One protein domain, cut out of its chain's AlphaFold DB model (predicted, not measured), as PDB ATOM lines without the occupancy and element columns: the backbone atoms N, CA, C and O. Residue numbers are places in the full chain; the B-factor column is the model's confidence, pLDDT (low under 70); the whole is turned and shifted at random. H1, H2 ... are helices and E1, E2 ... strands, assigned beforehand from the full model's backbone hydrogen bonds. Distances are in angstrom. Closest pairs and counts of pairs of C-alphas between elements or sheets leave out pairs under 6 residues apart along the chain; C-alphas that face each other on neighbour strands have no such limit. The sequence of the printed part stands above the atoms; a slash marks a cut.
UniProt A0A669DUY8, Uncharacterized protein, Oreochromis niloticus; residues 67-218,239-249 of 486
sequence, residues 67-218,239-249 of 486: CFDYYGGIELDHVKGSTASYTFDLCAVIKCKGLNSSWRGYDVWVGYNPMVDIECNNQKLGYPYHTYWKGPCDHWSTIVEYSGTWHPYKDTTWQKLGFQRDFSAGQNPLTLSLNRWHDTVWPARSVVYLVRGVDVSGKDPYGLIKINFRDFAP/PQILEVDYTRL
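What this domain is: This is residues 67 to 218 and 239 to 249 of the 486 residues of an uncharacterized protein of Oreochromis niloticus (UniProt A0A669DUY8). Two sheets stand face to face as a sandwich, a larger, strongly twisted one of E1, E8, E7, E3 and E4 and a smaller one of E2, E6 and E5. H4 and H1 cover the larger sheet's face away from the smaller one; after the cut, residues 242 to 243 pair with the edge strand E2. The 163 printed residues run H1 E1 E2 H2 H3 E3 H4 E4 E5 E6 E7 E8, class mixed, with under half in named elements. The larger sheet, order E1 E8 E7 E3 E4, is mixed; the smaller, order E2 E6 E5, is antiparallel. The whole is compact, with a radius of gyration of the C-alphas of 15.4 A and spans of 47 by 43 by 30 A.

Where its parts are: Begin in the larger sheet at C-alpha 206, (16.114, 43.707, -0.329), where E8, residues 206 to 214, starts its 25.7 A. Beside it find E1, residues 73 to 79, 20.0 A, and E7, residues 191 to 198, 23.3 A; then come E3, residues 108 to 111, and E4, residues 143 to 146. In the smaller sheet E2, residues 83 to 89, runs 20.6 A from (-8.499, 44.656, 7.705); E6 is residues 173 to 179, 19.6 A, and E5 residues 161 to 165, 13.9 A. The helices are H1, residues 67 to 71, H2, 90 to 93, H3, 100 to 103, and H4, 114 to 122, 12.0 A.

How they stand to each other: E1 and E8 are parallel, with N 76 and O 210 2.8 A apart. E7 is antiparallel to E8, its hairpin partner (N 209 and O 194, 2.8 A), and to E3 (N 111 and O 195, 2.8 A); E3 and E4 are antiparallel (N 110 and O 145, 2.8 A). The facing parts of the two sheets are 8.9 A apart, centre to centre. E6 is antiparallel to E2 (N 86 and O 176, 2.8 A) and to E5, its hairpin partner (N 177 and O 162, 2.8 A). H4 is over E7 at a height of 8.0 A, slantwise at 54 degrees on the local plane; their closest C-alphas, of Asp 117 and Tyr 193, are 5.1 A apart. H1 is on the same face, height 8.2 A, only just over E8 with 3 of its 5 C-alphas. H2 is on the opposite face, height 7.1 A, and only grazes the smaller sheet; H3 is on neither sheet. Every O i to N i+4 pair in H1 and H4 is within hydrogen-bond range; H2 and H3 are too short for one, and of their single O i to N i+3 pairs that of H2 is within range, that of H3 is not.

The domain as a whole: The farthest C-alphas, of Gly 202 and Pro 218, are 49.1 A apart. Residues 219 to 238 are cut out, a gap of 29.4 A. The links H4 to E4, E4 to E5 and E6 to E7 are long. The mean pLDDT of the printed part is 78.2; residues 124 to 136, 183 to 188 and 243 to 249 are among those under 70.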
ATOM      1  N   CYS A  67      12.559  56.312  -5.236       81.50
ATOM      2  CA  CYS A  67      12.843  55.202  -4.331       81.50
ATOM      3  C   CYS A  67      12.635  53.829  -4.961       81.50
ATOM      4  O   CYS A  67      13.420  52.921  -4.680       81.50
ATOM      5  N   PHE A  68      11.648  53.652  -5.837       84.75
ATOM      6  CA  PHE A  68      11.530  52.410  -6.599       84.75
ATOM      7  C   PHE A  68      12.605  52.275  -7.672       84.75
ATOM      8  O   PHE A  68      13.062  51.157  -7.910       84.75
ATOM      9  N   ASP A  69      13.077  53.376  -8.257       80.06
ATOM     10  CA  ASP A  69      14.202  53.329  -9.198       80.06
ATOM     11  C   ASP A  69      15.486  52.841  -8.500       80.06
ATOM     12  O   ASP A  69      16.214  51.993  -9.029       80.06
ATOM     13  N   TYR A  70      15.732  53.312  -7.272       80.06
ATOM     14  CA  TYR A  70      16.898  52.920  -6.479       80.06
ATOM     15  C   TYR A  70      16.772  51.509  -5.880       80.06
ATOM     16  O   TYR A  70      17.623  50.642  -6.108       80.06
ATOM     17  N   TYR A  71      15.707  51.253  -5.116       82.69
ATOM     18  CA  TYR A  71      15.554  50.027  -4.329       82.69
ATOM     19  C   TYR A  71      14.815  48.901  -5.066       82.69
ATOM     20  O   TYR A  71      15.023  47.726  -4.757       82.69
ATOM     21  N   GLY A  72      13.973  49.223  -6.050       86.69
ATOM     22  CA  GLY A  72      12.926  48.319  -6.532       86.69
ATOM     23  C   GLY A  72      11.825  48.107  -5.487       86.69
ATOM     24  O   GLY A  72      11.969  48.495  -4.325       86.69
ATOM     25  N   GLY A  73      10.709  47.494  -5.880       90.12
ATOM     26  CA  GLY A  73       9.633  47.217  -4.934       90.12
ATOM     27  C   GLY A  73       8.245  47.099  -5.540       90.12
ATOM     28  O   GLY A  73       8.079  47.042  -6.758       90.12
ATOM     29  N   ILE A  74       7.252  47.084  -4.649       92.19
ATOM     30  CA  ILE A  74       5.823  47.092  -4.981       92.19
ATOM     31  C   ILE A  74       5.083  48.179  -4.203       92.19
ATOM     32  O   ILE A  74       5.516  48.605  -3.129       92.19
ATOM     33  N   GLU A  75       3.929  48.573  -4.726       91.88
ATOM     34  CA  GLU A  75       3.020  49.537  -4.114       91.88
ATOM     35  C   GLU A  75       1.693  48.861  -3.745       91.88
ATOM     36  O   GLU A  75       1.146  48.080  -4.524       91.88
ATOM     37  N   LEU A  76       1.194  49.163  -2.548       90.25
ATOM     38  CA  LEU A  76      -0.045  48.655  -1.967       90.25
ATOM     39  C   LEU A  76      -0.945  49.833  -1.590       90.25
ATOM     40  O   LEU A  76      -0.484  50.807  -1.001       90.25
ATOM     41  N   ASP A  77      -2.237  49.724  -1.879       88.44
ATOM     42  CA  ASP A  77      -3.252  50.678  -1.435       88.44
ATOM     43  C   ASP A  77      -4.049  50.055  -0.277       88.44
ATOM     44  O   ASP A  77      -4.702  49.024  -0.446       88.44
ATOM     45  N   HIS A  78      -3.994  50.668   0.907       84.81
ATOM     46  CA  HIS A  78      -4.683  50.216   2.114       84.81
ATOM     47  C   HIS A  78      -5.719  51.232   2.577       84.81
ATOM     48  O   HIS A  78      -5.425  52.414   2.727       84.81
ATOM     49  N   VAL A  79      -6.944  50.774   2.828       83.56
ATOM     50  CA  VAL A  79      -8.005  51.624   3.373       83.56
ATOM     51  C   VAL A  79      -7.813  51.756   4.879       83.56
ATOM     52  O   VAL A  79      -7.792  50.755   5.593       83.56
ATOM     53  N   LYS A  80      -7.698  52.987   5.377       82.75
ATOM     54  CA  LYS A  80      -7.456  53.256   6.799       82.75
ATOM     55  C   LYS A  80      -8.487  52.566   7.690       82.75
ATOM     56  O   LYS A  80      -9.692  52.678   7.478       82.75
ATOM     57  N   GLY A  81      -7.999  51.859   8.707       74.00
ATOM     58  CA  GLY A  81      -8.829  51.170   9.696       74.00
ATOM     59  C   GLY A  81      -9.492  49.882   9.195       74.00
ATOM     60  O   GLY A  81     -10.118  49.186   9.998       74.00
ATOM     61  N   SER A  82      -9.327  49.512   7.920       72.56
ATOM     62  CA  SER A  82      -9.809  48.230   7.407       72.56
ATOM     63  C   SER A  82      -8.873  47.082   7.801       72.56
ATOM     64  O   SER A  82      -7.767  47.280   8.306       72.56
ATOM     65  N   THR A  83      -9.347  45.850   7.634       73.38
ATOM     66  CA  THR A  83      -8.499  44.656   7.705       73.38
ATOM     67  C   THR A  83      -8.333  44.134   6.292       73.38
ATOM     68  O   THR A  83      -9.328  43.803   5.655       73.38
ATOM     69  N   ALA A  84      -7.098  44.089   5.805       72.75
ATOM     70  CA  ALA A  84      -6.783  43.646   4.452       72.75
ATOM     71  C   ALA A  84      -5.519  42.792   4.462       72.75
ATOM     72  O   ALA A  84      -4.711  42.847   5.393       72.75
ATOM     73  N   SER A  85      -5.333  41.971   3.438       77.94
ATOM     74  CA  SER A  85      -4.083  41.246   3.246       77.94
ATOM     75  C   SER A  85      -3.732  41.173   1.778       77.94
ATOM     76  O   SER A  85      -4.609  41.056   0.925       77.94
ATOM     77  N   TYR A  86      -2.439  41.236   1.501       81.19
ATOM     78  CA  TYR A  86      -1.890  41.364   0.165       81.19
ATOM     79  C   TYR A  86      -0.935  40.211  -0.071       81.19
ATOM     80  O   TYR A  86       0.075  40.096   0.625       81.19
ATOM     81  N   THR A  87      -1.249  39.380  -1.057       84.12
ATOM     82  CA  THR A  87      -0.371  38.303  -1.501       84.12
ATOM     83  C   THR A  87       0.389  38.744  -2.746       84.12
ATOM     84  O   THR A  87      -0.211  39.218  -3.710       84.12
ATOM     85  N   PHE A  88       1.711  38.599  -2.731       88.31
ATOM     86  CA  PHE A  88       2.601  38.975  -3.831       88.31
ATOM     87  C   PHE A  88       3.815  38.045  -3.901       88.31
ATOM     88  O   PHE A  88       4.200  37.429  -2.911       88.31
ATOM     89  N   ASP A  89       4.452  37.941  -5.067       90.31
ATOM     90  CA  ASP A  89       5.681  37.155  -5.202       90.31
ATOM     91  C   ASP A  89       6.897  37.927  -4.666       90.31
ATOM     92  O   ASP A  89       7.066  39.119  -4.935       90.31
ATOM     93  N   LEU A  90       7.792  37.240  -3.949       89.88
ATOM     94  CA  LEU A  90       9.066  37.786  -3.476       89.88
ATOM     95  C   LEU A  90       9.809  38.543  -4.588       89.88
ATOM     96  O   LEU A  90      10.279  39.659  -4.384       89.88
ATOM     97  N   CYS A  91       9.889  37.975  -5.784       89.56
ATOM     98  CA  CYS A  91      10.638  38.531  -6.904       89.56
ATOM     99  C   CYS A  91       9.980  39.751  -7.553       89.56
ATOM    100  O   CYS A  91      10.615  40.401  -8.379       89.56
ATOM    101  N   ALA A  92       8.751  40.101  -7.161       88.88
ATOM    102  CA  ALA A  92       8.177  41.409  -7.465       88.88
ATOM    103  C   ALA A  92       8.815  42.525  -6.623       88.88
ATOM    104  O   ALA A  92       8.867  43.669  -7.056       88.88
ATOM    105  N   VAL A  93       9.318  42.190  -5.430       90.69
ATOM    106  CA  VAL A  93       9.893  43.160  -4.488       90.69
ATOM    107  C   VAL A  93      11.422  43.203  -4.570       90.69
ATOM    108  O   VAL A  93      11.995  44.283  -4.524       90.69
ATOM    109  N   ILE A  94      12.102  42.057  -4.731       89.19
ATOM    110  CA  ILE A  94      13.567  42.011  -4.927       89.19
ATOM    111  C   ILE A  94      13.942  41.625  -6.347       89.19
ATOM    112  O   ILE A  94      13.265  40.843  -7.009       89.19
ATOM    113  N   LYS A  95      15.137  42.047  -6.757       85.88
ATOM    114  CA  LYS A  95      15.768  41.607  -8.003       85.88
ATOM    115  C   LYS A  95      16.263  40.155  -7.880       85.88
ATOM    116  O   LYS A  95      17.440  39.919  -7.624       85.88
ATOM    117  N   CYS A  96      15.382  39.181  -8.122       82.88
ATOM    118  CA  CYS A  96      15.704  37.741  -8.093       82.88
ATOM    119  C   CYS A  96      16.590  37.242  -9.250       82.88
ATOM    120  O   CYS A  96      16.990  36.079  -9.242       82.88
ATOM    121  N   LYS A  97      16.874  38.080 -10.262       81.50
ATOM    122  CA  LYS A  97      17.725  37.753 -11.427       81.50
ATOM    123  C   LYS A  97      17.347  36.436 -12.140       81.50
ATOM    124  O   LYS A  97      18.222  35.699 -12.578       81.50
ATOM    125  N   GLY A  98      16.052  36.127 -12.239       71.31
ATOM    126  CA  GLY A  98      15.543  34.928 -12.923       71.31
ATOM    127  C   GLY A  98      15.587  33.631 -12.105       71.31
ATOM    128  O   GLY A  98      15.135  32.596 -12.585       71.31
ATOM    129  N   LEU A  99      16.071  33.664 -10.859       72.25
ATOM    130  CA  LEU A  99      16.131  32.503  -9.965       72.25
ATOM    131  C   LEU A  99      14.899  32.411  -9.059       72.25
ATOM    132  O   LEU A  99      15.034  32.256  -7.848       72.25
ATOM    133  N   ASN A 100      13.694  32.524  -9.622       71.31
ATOM    134  CA  ASN A 100      12.476  32.688  -8.825       71.31
ATOM    135  C   ASN A 100      12.321  31.549  -7.803       71.31
ATOM    136  O   ASN A 100      12.363  31.793  -6.609       71.31
ATOM    137  N   SER A 101      12.298  30.284  -8.207       72.31
ATOM    138  CA  SER A 101      12.062  29.160  -7.282       72.31
ATOM    139  C   SER A 101      13.180  28.876  -6.258       72.31
ATOM    140  O   SER A 101      12.963  28.074  -5.343       72.31
ATOM    141  N   SER A 102      14.358  29.504  -6.387       77.06
ATOM    142  CA  SER A 102      15.538  29.239  -5.539       77.06
ATOM    143  C   SER A 102      15.460  29.895  -4.157       77.06
ATOM    144  O   SER A 102      16.192  29.507  -3.251       77.06
ATOM    145  N   TRP A 103      14.554  30.857  -3.970       81.69
ATOM    146  CA  TRP A 103      14.438  31.628  -2.728       81.69
ATOM    147  C   TRP A 103      13.512  30.996  -1.674       81.69
ATOM    148  O   TRP A 103      13.478  31.445  -0.530       81.69
ATOM    149  N   ARG A 104      12.806  29.911  -2.023       77.06
ATOM    150  CA  ARG A 104      11.791  29.253  -1.175       77.06
ATOM    151  C   ARG A 104      12.322  28.686   0.142       77.06
ATOM    152  O   ARG A 104      11.551  28.526   1.081       77.06
ATOM    153  N   GLY A 105      13.611  28.353   0.193       74.81
ATOM    154  CA  GLY A 105      14.258  27.787   1.378       74.81
ATOM    155  C   GLY A 105      14.829  28.819   2.351       74.81
ATOM    156  O   GLY A 105      15.293  28.422   3.411       74.81
ATOM    157  N   TYR A 106      14.819  30.107   1.998       83.81
ATOM    158  CA  TYR A 106      15.449  31.160   2.798       83.81
ATOM    159  C   TYR A 106      14.435  31.949   3.598       83.81
ATOM    160  O   TYR A 106      13.407  32.340   3.043       83.81
ATOM    161  N   ASP A 107      14.743  32.251   4.849       88.50
ATOM    162  CA  ASP A 107      13.889  33.115   5.648       88.50
ATOM    163  C   ASP A 107      13.855  34.544   5.093       88.50
ATOM    164  O   ASP A 107      14.769  35.020   4.421       88.50
ATOM    165  N   VAL A 108      12.738  35.224   5.313       91.31
ATOM    166  CA  VAL A 108      12.474  36.575   4.824       91.31
ATOM    167  C   VAL A 108      12.085  37.469   5.980       91.31
ATOM    168  O   VAL A 108      11.399  37.047   6.911       91.31
ATOM    169  N   TRP A 109      12.508  38.723   5.902       91.62
ATOM    170  CA  TRP A 109      12.240  39.727   6.918       91.62
ATOM    171  C   TRP A 109      11.559  40.949   6.312       91.62
ATOM    172  O   TRP A 109      11.780  41.298   5.147       91.62
ATOM    173  N   VAL A 110      10.748  41.613   7.131       93.62
ATOM    174  CA  VAL A 110      10.233  42.959   6.884       93.62
ATOM    175  C   VAL A 110      10.778  43.859   7.978       93.62
ATOM    176  O   VAL A 110      10.642  43.560   9.162       93.62
ATOM    177  N   GLY A 111      11.402  44.958   7.585       91.81
ATOM    178  CA  GLY A 111      11.939  45.971   8.475       91.81
ATOM    179  C   GLY A 111      11.329  47.338   8.214       91.81
ATOM    180  O   GLY A 111      10.832  47.635   7.124       91.81
ATOM    181  N   TYR A 112      11.393  48.181   9.235       90.19
ATOM    182  CA  TYR A 112      11.061  49.592   9.144       90.19
ATOM    183  C   TYR A 112      12.283  50.423   9.518       90.19
ATOM    184  O   TYR A 112      12.843  50.277  10.604       90.19
ATOM    185  N   ASN A 113      12.674  51.326   8.619       87.50
ATOM    186  CA  ASN A 113      13.687  52.328   8.903       87.50
ATOM    187  C   ASN A 113      13.084  53.721   8.710       87.50
ATOM    188  O   ASN A 113      12.743  54.078   7.579       87.50
ATOM    189  N   PRO A 114      12.982  54.525   9.782       84.12
ATOM    190  CA  PRO A 114      12.374  55.845   9.700       84.12
ATOM    191  C   PRO A 114      13.128  56.777   8.748       84.12
ATOM    192  O   PRO A 114      12.496  57.624   8.131       84.12
ATOM    193  N   MET A 115      14.446  56.624   8.581       80.62
ATOM    194  CA  MET A 115      15.222  57.466   7.663       80.62
ATOM    195  C   MET A 115      14.884  57.160   6.207       80.62
ATOM    196  O   MET A 115      14.563  58.083   5.465       80.62
ATOM    197  N   VAL A 116      14.837  55.877   5.837       83.44
ATOM    198  CA  VAL A 116      14.421  55.444   4.492       83.44
ATOM    199  C   VAL A 116      12.993  55.902   4.209       83.44
ATOM    200  O   VAL A 116      12.714  56.460   3.152       83.44
ATOM    201  N   ASP A 117      12.092  55.735   5.181       85.31
ATOM    202  CA  ASP A 117      10.713  56.203   5.072       85.31
ATOM    203  C   ASP A 117      10.633  57.725   4.867       85.31
ATOM    204  O   ASP A 117       9.889  58.196   4.010       85.31
ATOM    205  N   ILE A 118      11.420  58.514   5.607       82.44
ATOM    206  CA  ILE A 118      11.497  59.973   5.452       82.44
ATOM    207  C   ILE A 118      12.066  60.370   4.087       82.44
ATOM    208  O   ILE A 118      11.510  61.263   3.450       82.44
ATOM    209  N   GLU A 119      13.151  59.746   3.639       81.75
ATOM    210  CA  GLU A 119      13.813  60.063   2.368       81.75
ATOM    211  C   GLU A 119      12.913  59.749   1.175       81.75
ATOM    212  O   GLU A 119      12.754  60.600   0.297       81.75
ATOM    213  N   CYS A 120      12.255  58.587   1.191       84.62
ATOM    214  CA  CYS A 120      11.318  58.191   0.146       84.62
ATOM    215  C   CYS A 120      10.055  59.049   0.131       84.62
ATOM    216  O   CYS A 120       9.599  59.454  -0.936       84.62
ATOM    217  N   ASN A 121       9.512  59.406   1.299       82.56
ATOM    218  CA  ASN A 121       8.389  60.345   1.363       82.56
ATOM    219  C   ASN A 121       8.768  61.749   0.866       82.56
ATOM    220  O   ASN A 121       7.941  62.433   0.268       82.56
ATOM    221  N   ASN A 122      10.008  62.187   1.099       79.94
ATOM    222  CA  ASN A 122      10.476  63.515   0.707       79.94
ATOM    223  C   ASN A 122      11.063  63.577  -0.713       79.94
ATOM    224  O   ASN A 122      11.415  64.678  -1.138       79.94
ATOM    225  N   GLN A 123      11.196  62.443  -1.416       71.56
ATOM    226  CA  GLN A 123      11.876  62.332  -2.719       71.56
ATOM    227  C   GLN A 123      13.272  62.982  -2.702       71.56
ATOM    228  O   GLN A 123      13.612  63.810  -3.543       71.56
ATOM    229  N   LYS A 124      14.057  62.685  -1.659       68.00
ATOM    230  CA  LYS A 124      15.421  63.208  -1.477       68.00
ATOM    231  C   LYS A 124      16.412  62.066  -1.310       68.00
ATOM    232  O   LYS A 124      17.033  61.932  -0.254       68.00
ATOM    233  N   LEU A 125      16.564  61.245  -2.344       65.19
ATOM    234  CA  LEU A 125      17.632  60.248  -2.368       65.19
ATOM    235  C   LEU A 125      18.987  60.955  -2.486       65.19
ATOM    236  O   LEU A 125      19.188  61.816  -3.336       65.19
ATOM    237  N   GLY A 126      19.919  60.620  -1.591       54.94
ATOM    238  CA  GLY A 126      21.274  61.185  -1.612       54.94
ATOM    239  C   GLY A 126      21.565  62.298  -0.597       54.94
ATOM    240  O   GLY A 126      22.637  62.900  -0.668       54.94
ATOM    241  N   TYR A 127      20.692  62.555   0.386       50.94
ATOM    242  CA  TYR A 127      21.133  63.232   1.617       50.94
ATOM    243  C   TYR A 127      22.105  62.296   2.381       50.94
ATOM    244  O   TYR A 127      21.933  61.077   2.334       50.94
ATOM    245  N   PRO A 128      23.148  62.796   3.076       48.25
ATOM    246  CA  PRO A 128      24.282  61.982   3.544       48.25
ATOM    247  C   PRO A 128      23.966  61.039   4.720       48.25
ATOM    248  O   PRO A 128      24.879  60.564   5.397       48.25
ATOM    249  N   TYR A 129      22.696  60.732   4.992       52.09
ATOM    250  CA  TYR A 129      22.355  59.714   5.980       52.09
ATOM    251  C   TYR A 129      22.753  58.316   5.488       52.09
ATOM    252  O   TYR A 129      23.324  57.558   6.267       52.09
ATOM    253  N   HIS A 130      22.615  58.002   4.194       51.41
ATOM    254  CA  HIS A 130      23.030  56.706   3.628       51.41
ATOM    255  C   HIS A 130      24.528  56.389   3.750       51.41
ATOM    256  O   HIS A 130      24.903  55.223   3.733       51.41
ATOM    257  N   THR A 131      25.405  57.391   3.879       50.47
ATOM    258  CA  THR A 131      26.853  57.154   4.036       50.47
ATOM    259  C   THR A 131      27.249  56.645   5.424       50.47
ATOM    260  O   THR A 131      28.354  56.130   5.576       50.47
ATOM    261  N   TYR A 132      26.369  56.757   6.425       51.38
ATOM    262  CA  TYR A 132      26.639  56.283   7.788       51.38
ATOM    263  C   TYR A 132      26.143  54.856   8.063       51.38
ATOM    264  O   TYR A 132      26.612  54.233   9.014       51.38
ATOM    265  N   TRP A 133      25.253  54.315   7.227       57.25
ATOM    266  CA  TRP A 133      24.620  53.010   7.432       57.25
ATOM    267  C   TRP A 133      24.989  52.067   6.279       57.25
ATOM    268  O   TRP A 133      24.958  52.441   5.109       57.25
ATOM    269  N   LYS A 134      25.378  50.832   6.604       61.28
ATOM    270  CA  LYS A 134      25.718  49.765   5.651       61.28
ATOM    271  C   LYS A 134      24.493  49.230   4.881       61.28
ATOM    272  O   LYS A 134      24.674  48.405   3.978       61.28
ATOM    273  N   GLY A 135      23.291  49.733   5.169       67.00
ATOM    274  CA  GLY A 135      22.036  49.318   4.555       67.00
ATOM    275  C   GLY A 135      20.792  49.857   5.282       67.00
ATOM    276  O   GLY A 135      20.879  50.456   6.353       67.00
ATOM    277  N   PRO A 136      19.597  49.666   4.697       69.94
ATOM    278  CA  PRO A 136      18.352  50.189   5.249       69.94
ATOM    279  C   PRO A 136      17.892  49.463   6.525       69.94
ATOM    280  O   PRO A 136      17.120  50.042   7.274       69.94
ATOM    281  N   CYS A 137      18.373  48.254   6.828       82.31
ATOM    282  CA  CYS A 137      18.024  47.511   8.049       82.31
ATOM    283  C   CYS A 137      19.263  46.844   8.672       82.31
ATOM    284  O   CYS A 137      19.327  45.629   8.806       82.31
ATOM    285  N   ASP A 138      20.269  47.640   9.046       77.94
ATOM    286  CA  ASP A 138      21.560  47.136   9.559       77.94
ATOM    287  C   ASP A 138      21.506  46.488  10.949       77.94
ATOM    288  O   ASP A 138      22.480  45.888  11.414       77.94
ATOM    289  N   HIS A 139      20.378  46.628  11.641       83.31
ATOM    290  CA  HIS A 139      20.190  46.112  12.986       83.31
ATOM    291  C   HIS A 139      18.922  45.279  13.064       83.31
ATOM    292  O   HIS A 139      17.859  45.711  12.619       83.31
ATOM    293  N   TRP A 140      19.006  44.139  13.751       84.88
ATOM    294  CA  TRP A 140      17.852  43.285  14.044       84.88
ATOM    295  C   TRP A 140      16.721  44.030  14.767       84.88
ATOM    296  O   TRP A 140      15.560  43.682  14.607       84.88
ATOM    297  N   SER A 141      17.031  45.106  15.499       83.94
ATOM    298  CA  SER A 141      16.033  45.972  16.144       83.94
ATOM    299  C   SER A 141      15.141  46.753  15.171       83.94
ATOM    300  O   SER A 141      14.144  47.319  15.601       83.94
ATOM    301  N   THR A 142      15.507  46.832  13.888       86.81
ATOM    302  CA  THR A 142      14.704  47.484  12.834       86.81
ATOM    303  C   THR A 142      13.760  46.515  12.126       86.81
ATOM    304  O   THR A 142      12.914  46.939  11.340       86.81
ATOM    305  N   ILE A 143      13.888  45.214  12.400       90.12
ATOM    306  CA  ILE A 143      13.024  44.182  11.837       90.12
ATOM    307  C   ILE A 143      11.712  44.168  12.614       90.12
ATOM    308  O   ILE A 143      11.713  44.115  13.840       90.12
ATOM    309  N   VAL A 144      10.598  44.223  11.889       90.50
ATOM    310  CA  VAL A 144       9.237  44.229  12.442       90.50
ATOM    311  C   VAL A 144       8.518  42.906  12.193       90.50
ATOM    312  O   VAL A 144       7.641  42.546  12.969       90.50
ATOM    313  N   GLU A 145       8.929  42.142  11.175       90.44
ATOM    314  CA  GLU A 145       8.465  40.775  10.913       90.44
ATOM    315  C   GLU A 145       9.585  39.881  10.385       90.44
ATOM    316  O   GLU A 145      10.467  40.336   9.657       90.44
ATOM    317  N   TYR A 146       9.510  38.586  10.687       86.50
ATOM    318  CA  TYR A 146      10.453  37.579  10.201       86.50
ATOM    319  C   TYR A 146       9.751  36.233  10.018       86.50
ATOM    320  O   TYR A 146       8.949  35.840  10.861       86.50
ATOM    321  N   SER A 147      10.042  35.520   8.925       82.62
ATOM    322  CA  SER A 147       9.434  34.209   8.652       82.62
ATOM    323  C   SER A 147      10.101  33.042   9.379       82.62
ATOM    324  O   SER A 147       9.529  31.954   9.409       82.62
ATOM    325  N   GLY A 148      11.314  33.241   9.898       77.56
ATOM    326  CA  GLY A 148      12.097  32.183  10.525       77.56
ATOM    327  C   GLY A 148      11.744  31.947  11.994       77.56
ATOM    328  O   GLY A 148      10.646  32.228  12.480       77.56
ATOM    329  N   THR A 149      12.692  31.379  12.741       73.62
ATOM    330  CA  THR A 149      12.419  30.926  14.117       73.62
ATOM    331  C   THR A 149      12.404  32.050  15.155       73.62
ATOM    332  O   THR A 149      11.680  31.945  16.153       73.62
ATOM    333  N   TRP A 150      13.176  33.112  14.919       81.38
ATOM    334  CA  TRP A 150      13.273  34.300  15.766       81.38
ATOM    335  C   TRP A 150      12.051  35.218  15.598       81.38
ATOM    336  O   TRP A 150      11.436  35.238  14.541       81.38
ATOM    337  N   HIS A 151      11.687  35.980  16.630       79.06
ATOM    338  CA  HIS A 151      10.590  36.947  16.533       79.06
ATOM    339  C   HIS A 151      11.060  38.324  17.002       79.06
ATOM    340  O   HIS A 151      11.594  38.426  18.112       79.06
ATOM    341  N   PRO A 152      10.844  39.378  16.198       83.19
ATOM    342  CA  PRO A 152      11.146  40.734  16.617       83.19
ATOM    343  C   PRO A 152      10.190  41.197  17.717       83.19
ATOM    344  O   PRO A 152       9.030  40.784  17.792       83.19
ATOM    345  N   TYR A 153      10.677  42.099  18.563       82.00
ATOM    346  CA  TYR A 153       9.822  42.819  19.496       82.00
ATOM    347  C   TYR A 153       8.917  43.788  18.722       82.00
ATOM    348  O   TYR A 153       9.412  44.597  17.937       82.00
ATOM    349  N   LYS A 154       7.603  43.727  18.964       81.06
ATOM    350  CA  LYS A 154       6.607  44.589  18.314       81.06
ATOM    351  C   LYS A 154       5.965  45.526  19.324       81.06
ATOM    352  O   LYS A 154       5.411  45.078  20.329       81.06
ATOM    353  N   ASP A 155       5.991  46.816  19.020       79.81
ATOM    354  CA  ASP A 155       5.139  47.788  19.699       79.81
ATOM    355  C   ASP A 155       3.683  47.702  19.194       79.81
ATOM    356  O   ASP A 155       3.343  46.922  18.300       79.81
ATOM    357  N   THR A 156       2.807  48.530  19.759       76.81
ATOM    358  CA  THR A 156       1.378  48.586  19.406       76.81
ATOM    359  C   THR A 156       1.103  48.963  17.947       76.81
ATOM    360  O   THR A 156      -0.006  48.745  17.455       76.81
ATOM    361  N   THR A 157       2.069  49.566  17.255       79.81
ATOM    362  CA  THR A 157       1.966  49.913  15.835       79.81
ATOM    363  C   THR A 157       2.215  48.674  14.989       79.81
ATOM    364  O   THR A 157       1.379  48.316  14.163       79.81
ATOM    365  N   TRP A 158       3.318  47.968  15.249       83.50
ATOM    366  CA  TRP A 158       3.732  46.803  14.458       83.50
ATOM    367  C   TRP A 158       2.924  45.540  14.752       83.50
ATOM    368  O   TRP A 158       2.864  44.657  13.908       83.50
ATOM    369  N   GLN A 159       2.229  45.461  15.890       79.81
ATOM    370  CA  GLN A 159       1.260  44.386  16.173       79.81
ATOM    371  C   GLN A 159       0.100  44.316  15.164       79.81
ATOM    372  O   GLN A 159      -0.582  43.297  15.077       79.81
ATOM    373  N   LYS A 160      -0.142  45.393  14.408       80.94
ATOM    374  CA  LYS A 160      -1.167  45.457  13.355       80.94
ATOM    375  C   LYS A 160      -0.682  44.894  12.023       80.94
ATOM    376  O   LYS A 160      -1.499  44.701  11.124       80.94
ATOM    377  N   LEU A 161       0.622  44.676  11.892       82.12
ATOM    378  CA  LEU A 161       1.239  44.014  10.758       82.12
ATOM    379  C   LEU A 161       1.282  42.511  11.042       82.12
ATOM    380  O   LEU A 161       1.552  42.087  12.166       82.12
ATOM    381  N   GLY A 162       0.996  41.717  10.022       83.00
ATOM    382  CA  GLY A 162       1.298  40.298   9.999       83.00
ATOM    383  C   GLY A 162       1.985  39.944   8.692       83.00
ATOM    384  O   GLY A 162       1.793  40.594   7.663       83.00
ATOM    385  N   PHE A 163       2.817  38.914   8.729       84.69
ATOM    386  CA  PHE A 163       3.598  38.507   7.575       84.69
ATOM    387  C   PHE A 163       3.815  37.004   7.588       84.69
ATOM    388  O   PHE A 163       4.151  36.422   8.619       84.69
ATOM    389  N   GLN A 164       3.629  36.373   6.434       81.50
ATOM    390  CA  GLN A 164       3.874  34.949   6.271       81.50
ATOM    391  C   GLN A 164       4.343  34.632   4.855       81.50
ATOM    392  O   GLN A 164       4.076  35.368   3.901       81.50
ATOM    393  N   ARG A 165       5.021  33.496   4.720       80.19
ATOM    394  CA  ARG A 165       5.285  32.881   3.423       80.19
ATOM    395  C   ARG A 165       4.205  31.848   3.138       80.19
ATOM    396  O   ARG A 165       3.971  30.967   3.962       80.19
ATOM    397  N   ASP A 166       3.607  31.938   1.960       75.75
ATOM    398  CA  ASP A 166       2.608  30.977   1.516       75.75
ATOM    399  C   ASP A 166       3.275  29.831   0.748       75.75
ATOM    400  O   ASP A 166       4.398  29.942   0.237       75.75
ATOM    401  N   PHE A 167       2.583  28.699   0.652       73.44
ATOM    402  CA  PHE A 167       3.101  27.551  -0.077       73.44
ATOM    403  C   PHE A 167       2.980  27.754  -1.594       73.44
ATOM    404  O   PHE A 167       1.917  28.085  -2.116       73.44
ATOM    405  N   SER A 168       4.056  27.467  -2.334       72.81
ATOM    406  CA  SER A 168       4.004  27.333  -3.792       72.81
ATOM    407  C   SER A 168       5.060  26.374  -4.342       72.81
ATOM    408  O   SER A 168       6.226  26.353  -3.930       72.81
ATOM    409  N   ALA A 169       4.652  25.598  -5.350       67.19
ATOM    410  CA  ALA A 169       5.511  24.649  -6.050       67.19
ATOM    411  C   ALA A 169       6.509  25.313  -7.019       67.19
ATOM    412  O   ALA A 169       7.511  24.682  -7.363       67.19
ATOM    413  N   GLY A 170       6.288  26.568  -7.428       68.44
ATOM    414  CA  GLY A 170       7.128  27.251  -8.427       68.44
ATOM    415  C   GLY A 170       7.440  28.725  -8.155       68.44
ATOM    416  O   GLY A 170       8.337  29.272  -8.790       68.44
ATOM    417  N   GLN A 171       6.743  29.355  -7.211       82.12
ATOM    418  CA  GLN A 171       6.839  30.787  -6.898       82.12
ATOM    419  C   GLN A 171       7.226  31.007  -5.425       82.12
ATOM    420  O   GLN A 171       7.358  30.043  -4.669       82.12
ATOM    421  N   ASN A 172       7.401  32.267  -5.011       85.12
ATOM    422  CA  ASN A 172       7.639  32.656  -3.614       85.12
ATOM    423  C   ASN A 172       6.535  33.602  -3.125       85.12
ATOM    424  O   ASN A 172       6.813  34.779  -2.867       85.12
ATOM    425  N   PRO A 173       5.285  33.134  -3.022       85.25
ATOM    426  CA  PRO A 173       4.212  33.972  -2.526       85.25
ATOM    427  C   PRO A 173       4.465  34.340  -1.061       85.25
ATOM    428  O   PRO A 173       4.800  33.504  -0.219       85.25
ATOM    429  N   LEU A 174       4.329  35.625  -0.781       86.19
ATOM    430  CA  LEU A 174       4.334  36.206   0.547       86.19
ATOM    431  C   LEU A 174       2.989  36.878   0.767       86.19
ATOM    432  O   LEU A 174       2.499  37.562  -0.130       86.19
ATOM    433  N   THR A 175       2.450  36.742   1.972       83.69
ATOM    434  CA  THR A 175       1.288  37.507   2.411       83.69
ATOM    435  C   THR A 175       1.709  38.516   3.468       83.69
ATOM    436  O   THR A 175       2.328  38.162   4.472       83.69
ATOM    437  N   LEU A 176       1.304  39.768   3.261       84.75
ATOM    438  CA  LEU A 176       1.347  40.841   4.248       84.75
ATOM    439  C   LEU A 176      -0.082  41.176   4.684       84.75
ATOM    440  O   LEU A 176      -0.905  41.528   3.841       84.75
ATOM    441  N   SER A 177      -0.386  41.094   5.975       84.50
ATOM    442  CA  SER A 177      -1.689  41.454   6.537       84.50
ATOM    443  C   SER A 177      -1.609  42.752   7.336       84.50
ATOM    444  O   SER A 177      -0.661  42.992   8.081       84.50
ATOM    445  N   LEU A 178      -2.613  43.609   7.157       81.12
ATOM    446  CA  LEU A 178      -2.770  44.882   7.852       81.12
ATOM    447  C   LEU A 178      -4.103  44.846   8.599       81.12
ATOM    448  O   LEU A 178      -5.165  44.748   7.982       81.12
ATOM    449  N   ASN A 179      -4.053  44.899   9.928       80.19
ATOM    450  CA  ASN A 179      -5.222  44.773  10.793       80.19
ATOM    451  C   ASN A 179      -5.595  46.113  11.431       80.19
ATOM    452  O   ASN A 179      -4.937  46.577  12.365       80.19
ATOM    453  N   ARG A 180      -6.687  46.715  10.947       74.81
ATOM    454  CA  ARG A 180      -7.264  47.963  11.472       74.81
ATOM    455  C   ARG A 180      -6.204  49.042  11.659       74.81
ATOM    456  O   ARG A 180      -6.120  49.706  12.702       74.81
ATOM    457  N   TRP A 181      -5.357  49.206  10.651       77.88
ATOM    458  CA  TRP A 181      -4.274  50.169  10.708       77.88
ATOM    459  C   TRP A 181      -4.780  51.529  10.228       77.88
ATOM    460  O   TRP A 181      -5.122  51.713   9.065       77.88
ATOM    461  N   HIS A 182      -4.921  52.464  11.166       70.25
ATOM    462  CA  HIS A 182      -5.567  53.753  10.917       70.25
ATOM    463  C   HIS A 182      -4.607  54.790  10.339       70.25
ATOM    464  O   HIS A 182      -4.964  55.460   9.382       70.25
ATOM    465  N   ASP A 183      -3.396  54.883  10.882       65.56
ATOM    466  CA  ASP A 183      -2.417  55.894  10.491       65.56
ATOM    467  C   ASP A 183      -1.010  55.320  10.446       65.56
ATOM    468  O   ASP A 183      -0.694  54.323  11.097       65.56
ATOM    469  N   THR A 184      -0.153  55.987   9.687       65.44
ATOM    470  CA  THR A 184       1.267  55.664   9.588       65.44
ATOM    471  C   THR A 184       1.990  55.898  10.923       65.44
ATOM    472  O   THR A 184       1.452  56.509  11.846       65.44
ATOM    473  N   VAL A 185       3.249  55.453  11.026       67.19
ATOM    474  CA  VAL A 185       4.128  55.750  12.183       67.19
ATOM    475  C   VAL A 185       4.230  57.267  12.440       67.19
ATOM    476  O   VAL A 185       4.489  57.700  13.561       67.19
ATOM    477  N   TRP A 186       3.975  58.079  11.409       65.75
ATOM    478  CA  TRP A 186       4.000  59.536  11.439       65.75
ATOM    479  C   TRP A 186       2.608  60.091  11.107       65.75
ATOM    480  O   TRP A 186       2.313  60.247   9.930       65.75
ATOM    481  N   PRO A 187       1.771  60.479  12.088       59.06
ATOM    482  CA  PRO A 187       0.338  60.773  11.896       59.06
ATOM    483  C   PRO A 187      -0.023  61.768  10.776       59.06
ATOM    484  O   PRO A 187      -1.150  61.790  10.300       59.06
ATOM    485  N   ALA A 188       0.925  62.604  10.341       60.44
ATOM    486  CA  ALA A 188       0.758  63.542   9.232       60.44
ATOM    487  C   ALA A 188       1.015  62.938   7.831       60.44
ATOM    488  O   ALA A 188       0.886  63.644   6.833       60.44
ATOM    489  N   ARG A 189       1.424  61.667   7.728       70.69
ATOM    490  CA  ARG A 189       1.757  60.989   6.468       70.69
ATOM    491  C   ARG A 189       0.694  59.972   6.090       70.69
ATOM    492  O   ARG A 189       0.211  59.228   6.938       70.69
ATOM    493  N   SER A 190       0.408  59.897   4.794       77.94
ATOM    494  CA  SER A 190      -0.468  58.897   4.176       77.94
ATOM    495  C   SER A 190       0.298  57.745   3.521       77.94
ATOM    496  O   SER A 190      -0.328  56.872   2.935       77.94
ATOM    497  N   VAL A 191       1.632  57.718   3.600       86.75
ATOM    498  CA  VAL A 191       2.465  56.689   2.960       86.75
ATOM    499  C   VAL A 191       3.517  56.170   3.937       86.75
ATOM    500  O   VAL A 191       4.152  56.959   4.638       86.75
ATOM    501  N   VAL A 192       3.703  54.848   3.967       89.62
ATOM    502  CA  VAL A 192       4.795  54.167   4.687       89.62
ATOM    503  C   VAL A 192       5.608  53.336   3.716       89.62
ATOM    504  O   VAL A 192       5.044  52.594   2.913       89.62
ATOM    505  N   TYR A 193       6.928  53.402   3.847       90.06
ATOM    506  CA  TYR A 193       7.850  52.492   3.180       90.06
ATOM    507  C   TYR A 193       8.368  51.448   4.168       90.06
ATOM    508  O   TYR A 193       8.978  51.770   5.189       90.06
ATOM    509  N   LEU A 194       8.139  50.180   3.840       92.69
ATOM    510  CA  LEU A 194       8.740  49.034   4.511       92.69
ATOM    511  C   LEU A 194       9.848  48.457   3.635       92.69
ATOM    512  O   LEU A 194       9.775  48.491   2.407       92.69
ATOM    513  N   VAL A 195      10.863  47.891   4.271       92.44
ATOM    514  CA  VAL A 195      11.983  47.235   3.599       92.44
ATOM    515  C   VAL A 195      11.787  45.737   3.737       92.44
ATOM    516  O   VAL A 195      11.612  45.236   4.841       92.44
ATOM    517  N   ARG A 196      11.824  45.000   2.630       93.88
ATOM    518  CA  ARG A 196      11.665  43.545   2.631       93.88
ATOM    519  C   ARG A 196      12.929  42.897   2.096       93.88
ATOM    520  O   ARG A 196      13.276  43.115   0.935       93.88
ATOM    521  N   GLY A 197      13.572  42.065   2.908       91.25
ATOM    522  CA  GLY A 197      14.791  41.348   2.542       91.25
ATOM    523  C   GLY A 197      14.683  39.831   2.635       91.25
ATOM    524  O   GLY A 197      13.622  39.282   2.945       91.25
ATOM    525  N   VAL A 198      15.772  39.159   2.270       90.88
ATOM    526  CA  VAL A 198      15.943  37.708   2.393       90.88
ATOM    527  C   VAL A 198      17.197  37.454   3.202       90.88
ATOM    528  O   VAL A 198      18.250  37.957   2.824       90.88
ATOM    529  N   ASP A 199      17.067  36.661   4.257       89.62
ATOM    530  CA  ASP A 199      18.162  36.249   5.124       89.62
ATOM    531  C   ASP A 199      19.034  35.231   4.387       89.62
ATOM    532  O   ASP A 199      18.649  34.072   4.185       89.62
ATOM    533  N   VAL A 200      20.188  35.693   3.909       87.31
ATOM    534  CA  VAL A 200      21.173  34.854   3.231       87.31
ATOM    535  C   VAL A 200      22.559  35.095   3.800       87.31
ATOM    536  O   VAL A 200      22.907  36.169   4.278       87.31
ATOM    537  N   SER A 201      23.427  34.094   3.678       81.88
ATOM    538  CA  SER A 201      24.838  34.303   3.993       81.88
ATOM    539  C   SER A 201      25.444  35.365   3.068       81.88
ATOM    540  O   SER A 201      25.413  35.231   1.843       81.88
ATOM    541  N   GLY A 202      26.036  36.405   3.656       85.56
ATOM    542  CA  GLY A 202      26.668  37.500   2.926       85.56
ATOM    543  C   GLY A 202      25.845  38.784   2.982       85.56
ATOM    544  O   GLY A 202      25.727  39.383   4.047       85.56
ATOM    545  N   LYS A 203      25.367  39.254   1.823       85.31
ATOM    546  CA  LYS A 203      24.577  40.487   1.711       85.31
ATOM    547  C   LYS A 203      23.147  40.164   1.299       85.31
ATOM    548  O   LYS A 203      22.923  39.724   0.170       85.31
ATOM    549  N   ASP A 204      22.210  40.478   2.183       89.38
ATOM    550  CA  ASP A 204      20.784  40.283   1.954       89.38
ATOM    551  C   ASP A 204      20.284  41.104   0.757       89.38
ATOM    552  O   ASP A 204      20.489  42.324   0.705       89.38
ATOM    553  N   PRO A 205      19.613  40.479  -0.227       89.94
ATOM    554  CA  PRO A 205      18.876  41.212  -1.238       89.94
ATOM    555  C   PRO A 205      17.575  41.746  -0.635       89.94
ATOM    556  O   PRO A 205      16.790  40.994  -0.055       89.94
ATOM    557  N   TYR A 206      17.312  43.036  -0.829       91.50
ATOM    558  CA  TYR A 206      16.114  43.707  -0.329       91.50
ATOM    559  C   TYR A 206      15.497  44.645  -1.372       91.50
ATOM    560  O   TYR A 206      16.131  44.985  -2.371       91.50
ATOM    561  N   GLY A 207      14.240  45.012  -1.140       91.38
ATOM    562  CA  GLY A 207      13.481  45.999  -1.907       91.38
ATOM    563  C   GLY A 207      12.387  46.622  -1.042       91.38
ATOM    564  O   GLY A 207      12.283  46.298   0.144       91.38
ATOM    565  N   LEU A 208      11.589  47.524  -1.610       92.25
ATOM    566  CA  LEU A 208      10.599  48.296  -0.854       92.25
ATOM    567  C   LEU A 208       9.166  47.792  -1.033       92.25
ATOM    568  O   LEU A 208       8.762  47.319  -2.095       92.25
ATOM    569  N   ILE A 209       8.373  47.960   0.019       93.12
ATOM    570  CA  ILE A 209       6.917  47.872  -0.020       93.12
ATOM    571  C   ILE A 209       6.389  49.242   0.388       93.12
ATOM    572  O   ILE A 209       6.540  49.651   1.539       93.12
ATOM    573  N   LYS A 210       5.785  49.956  -0.557       92.25
ATOM    574  CA  LYS A 210       5.118  51.234  -0.307       92.25
ATOM    575  C   LYS A 210       3.655  50.975   0.012       92.25
ATOM    576  O   LYS A 210       2.967  50.348  -0.786       92.25
ATOM    577  N   ILE A 211       3.174  51.460   1.149       90.50
ATOM    578  CA  ILE A 211       1.780  51.327   1.574       90.50
ATOM    579  C   ILE A 211       1.149  52.715   1.580       90.50
ATOM    580  O   ILE A 211       1.519  53.558   2.397       90.50
ATOM    581  N   ASN A 212       0.188  52.941   0.688       89.31
ATOM    582  CA  ASN A 212      -0.617  54.153   0.632       89.31
ATOM    583  C   ASN A 212      -1.888  53.971   1.463       89.31
ATOM    584  O   ASN A 212      -2.758  53.171   1.123       89.31
ATOM    585  N   PHE A 213      -2.024  54.751   2.524       86.12
ATOM    586  CA  PHE A 213      -3.203  54.801   3.375       86.12
ATOM    587  C   PHE A 213      -4.246  55.736   2.763       86.12
ATOM    588  O   PHE A 213      -4.094  56.960   2.772       86.12
ATOM    589  N   ARG A 214      -5.318  55.152   2.232       85.06
ATOM    590  CA  ARG A 214      -6.454  55.863   1.645       85.06
ATOM    591  C   ARG A 214      -7.566  56.015   2.669       85.06
ATOM    592  O   ARG A 214      -7.913  55.063   3.366       85.06
ATOM    593  N   ASP A 215      -8.138  57.209   2.738       80.31
ATOM    594  CA  ASP A 215      -9.371  57.424   3.486       80.31
ATOM    595  C   ASP A 215     -10.519  56.642   2.833       80.31
ATOM    596  O   ASP A 215     -10.527  56.401   1.622       80.31
ATOM    597  N   PHE A 216     -11.491  56.231   3.646       65.56
ATOM    598  CA  PHE A 216     -12.694  55.578   3.147       65.56
ATOM    599  C   PHE A 216     -13.455  56.566   2.253       65.56
ATOM    600  O   PHE A 216     -13.899  57.611   2.729       65.56
ATOM    601  N   ALA A 217     -13.595  56.261   0.960       49.16
ATOM    602  CA  ALA A 217     -14.449  57.047   0.077       49.16
ATOM    603  C   ALA A 217     -15.917  56.793   0.479       49.16
ATOM    604  O   ALA A 217     -16.350  55.641   0.415       49.16
ATOM    605  N   PRO A 218     -16.702  57.808   0.889       39.59
ATOM    606  CA  PRO A 218     -18.083  57.606   1.332       39.59
ATOM    607  C   PRO A 218     -19.091  57.318   0.204       39.59
ATOM    608  O   PRO A 218     -20.287  57.410   0.446       39.59
ATOM    609  N   PRO A 239       3.553  41.708 -11.852       37.78
ATOM    610  CA  PRO A 239       3.425  41.326 -10.449       37.78
ATOM    611  C   PRO A 239       1.948  41.416 -10.046       37.78
ATOM    612  O   PRO A 239       1.417  42.497  -9.805       37.78
ATOM    613  N   GLN A 240       1.257  40.276 -10.047       56.66
ATOM    614  CA  GLN A 240      -0.123  40.190  -9.585       56.66
ATOM    615  C   GLN A 240      -0.119  40.270  -8.059       56.66
ATOM    616  O   GLN A 240       0.340  39.350  -7.385       56.66
ATOM    617  N   ILE A 241      -0.597  41.392  -7.528       57.94
ATOM    618  CA  ILE A 241      -0.894  41.552  -6.108       57.94
ATOM    619  C   ILE A 241      -2.355  41.148  -5.931       57.94
ATOM    620  O   ILE A 241      -3.238  41.753  -6.542       57.94
ATOM    621  N   LEU A 242      -2.605  40.111  -5.137       70.06
ATOM    622  CA  LEU A 242      -3.954  39.649  -4.833       70.06
ATOM    623  C   LEU A 242      -4.352  40.162  -3.450       70.06
ATOM    624  O   LEU A 242      -3.732  39.797  -2.452       70.06
ATOM    625  N   GLU A 243      -5.381  41.002  -3.387       61.38
ATOM    626  CA  GLU A 243      -6.014  41.353  -2.118       61.38
ATOM    627  C   GLU A 243      -6.922  40.198  -1.679       61.38
ATOM    628  O   GLU A 243      -7.799  39.756  -2.427       61.38
ATOM    629  N   VAL A 244      -6.692  39.680  -0.475       59.84
ATOM    630  CA  VAL A 244      -7.444  38.562   0.101       59.84
ATOM    631  C   VAL A 244      -8.059  39.012   1.422       59.84
ATOM    632  O   VAL A 244      -7.360  39.465   2.328       59.84
ATOM    633  N   ASP A 245      -9.375  38.855   1.555       58.75
ATOM    634  CA  ASP A 245     -10.082  39.094   2.816       58.75
ATOM    635  C   ASP A 245      -9.971  37.862   3.731       58.75
ATOM    636  O   ASP A 245     -10.767  36.919   3.656       58.75
ATOM    637  N   TYR A 246      -8.972  37.876   4.616       53.97
ATOM    638  CA  TYR A 246      -8.721  36.792   5.569       53.97
ATOM    639  C   TYR A 246      -9.849  36.606   6.589       53.97
ATOM    640  O   TYR A 246      -9.998  35.507   7.122       53.97
ATOM    641  N   THR A 247     -10.695  37.617   6.820       52.59
ATOM    642  CA  THR A 247     -11.834  37.492   7.751       52.59
ATOM    643  C   THR A 247     -12.925  36.559   7.223       52.59
ATOM    644  O   THR A 247     -13.757  36.071   7.987       52.59
ATOM    645  N   ARG A 248     -12.906  36.269   5.916       54.53
ATOM    646  CA  ARG A 248     -13.868  35.391   5.237       54.53
ATOM    647  C   ARG A 248     -13.300  34.021   4.878       54.53
ATOM    648  O   ARG A 248     -14.036  33.185   4.346       54.53
ATOM    649  N   LEU A 249     -12.018  33.769   5.149       57.81
ATOM    650  CA  LEU A 249     -11.390  32.492   4.829       57.81
ATOM    651  C   LEU A 249     -11.880  31.390   5.769       57.81
ATOM    652  O   LEU A 249     -11.882  31.517   6.991       57.81
TER     653      LEU A 249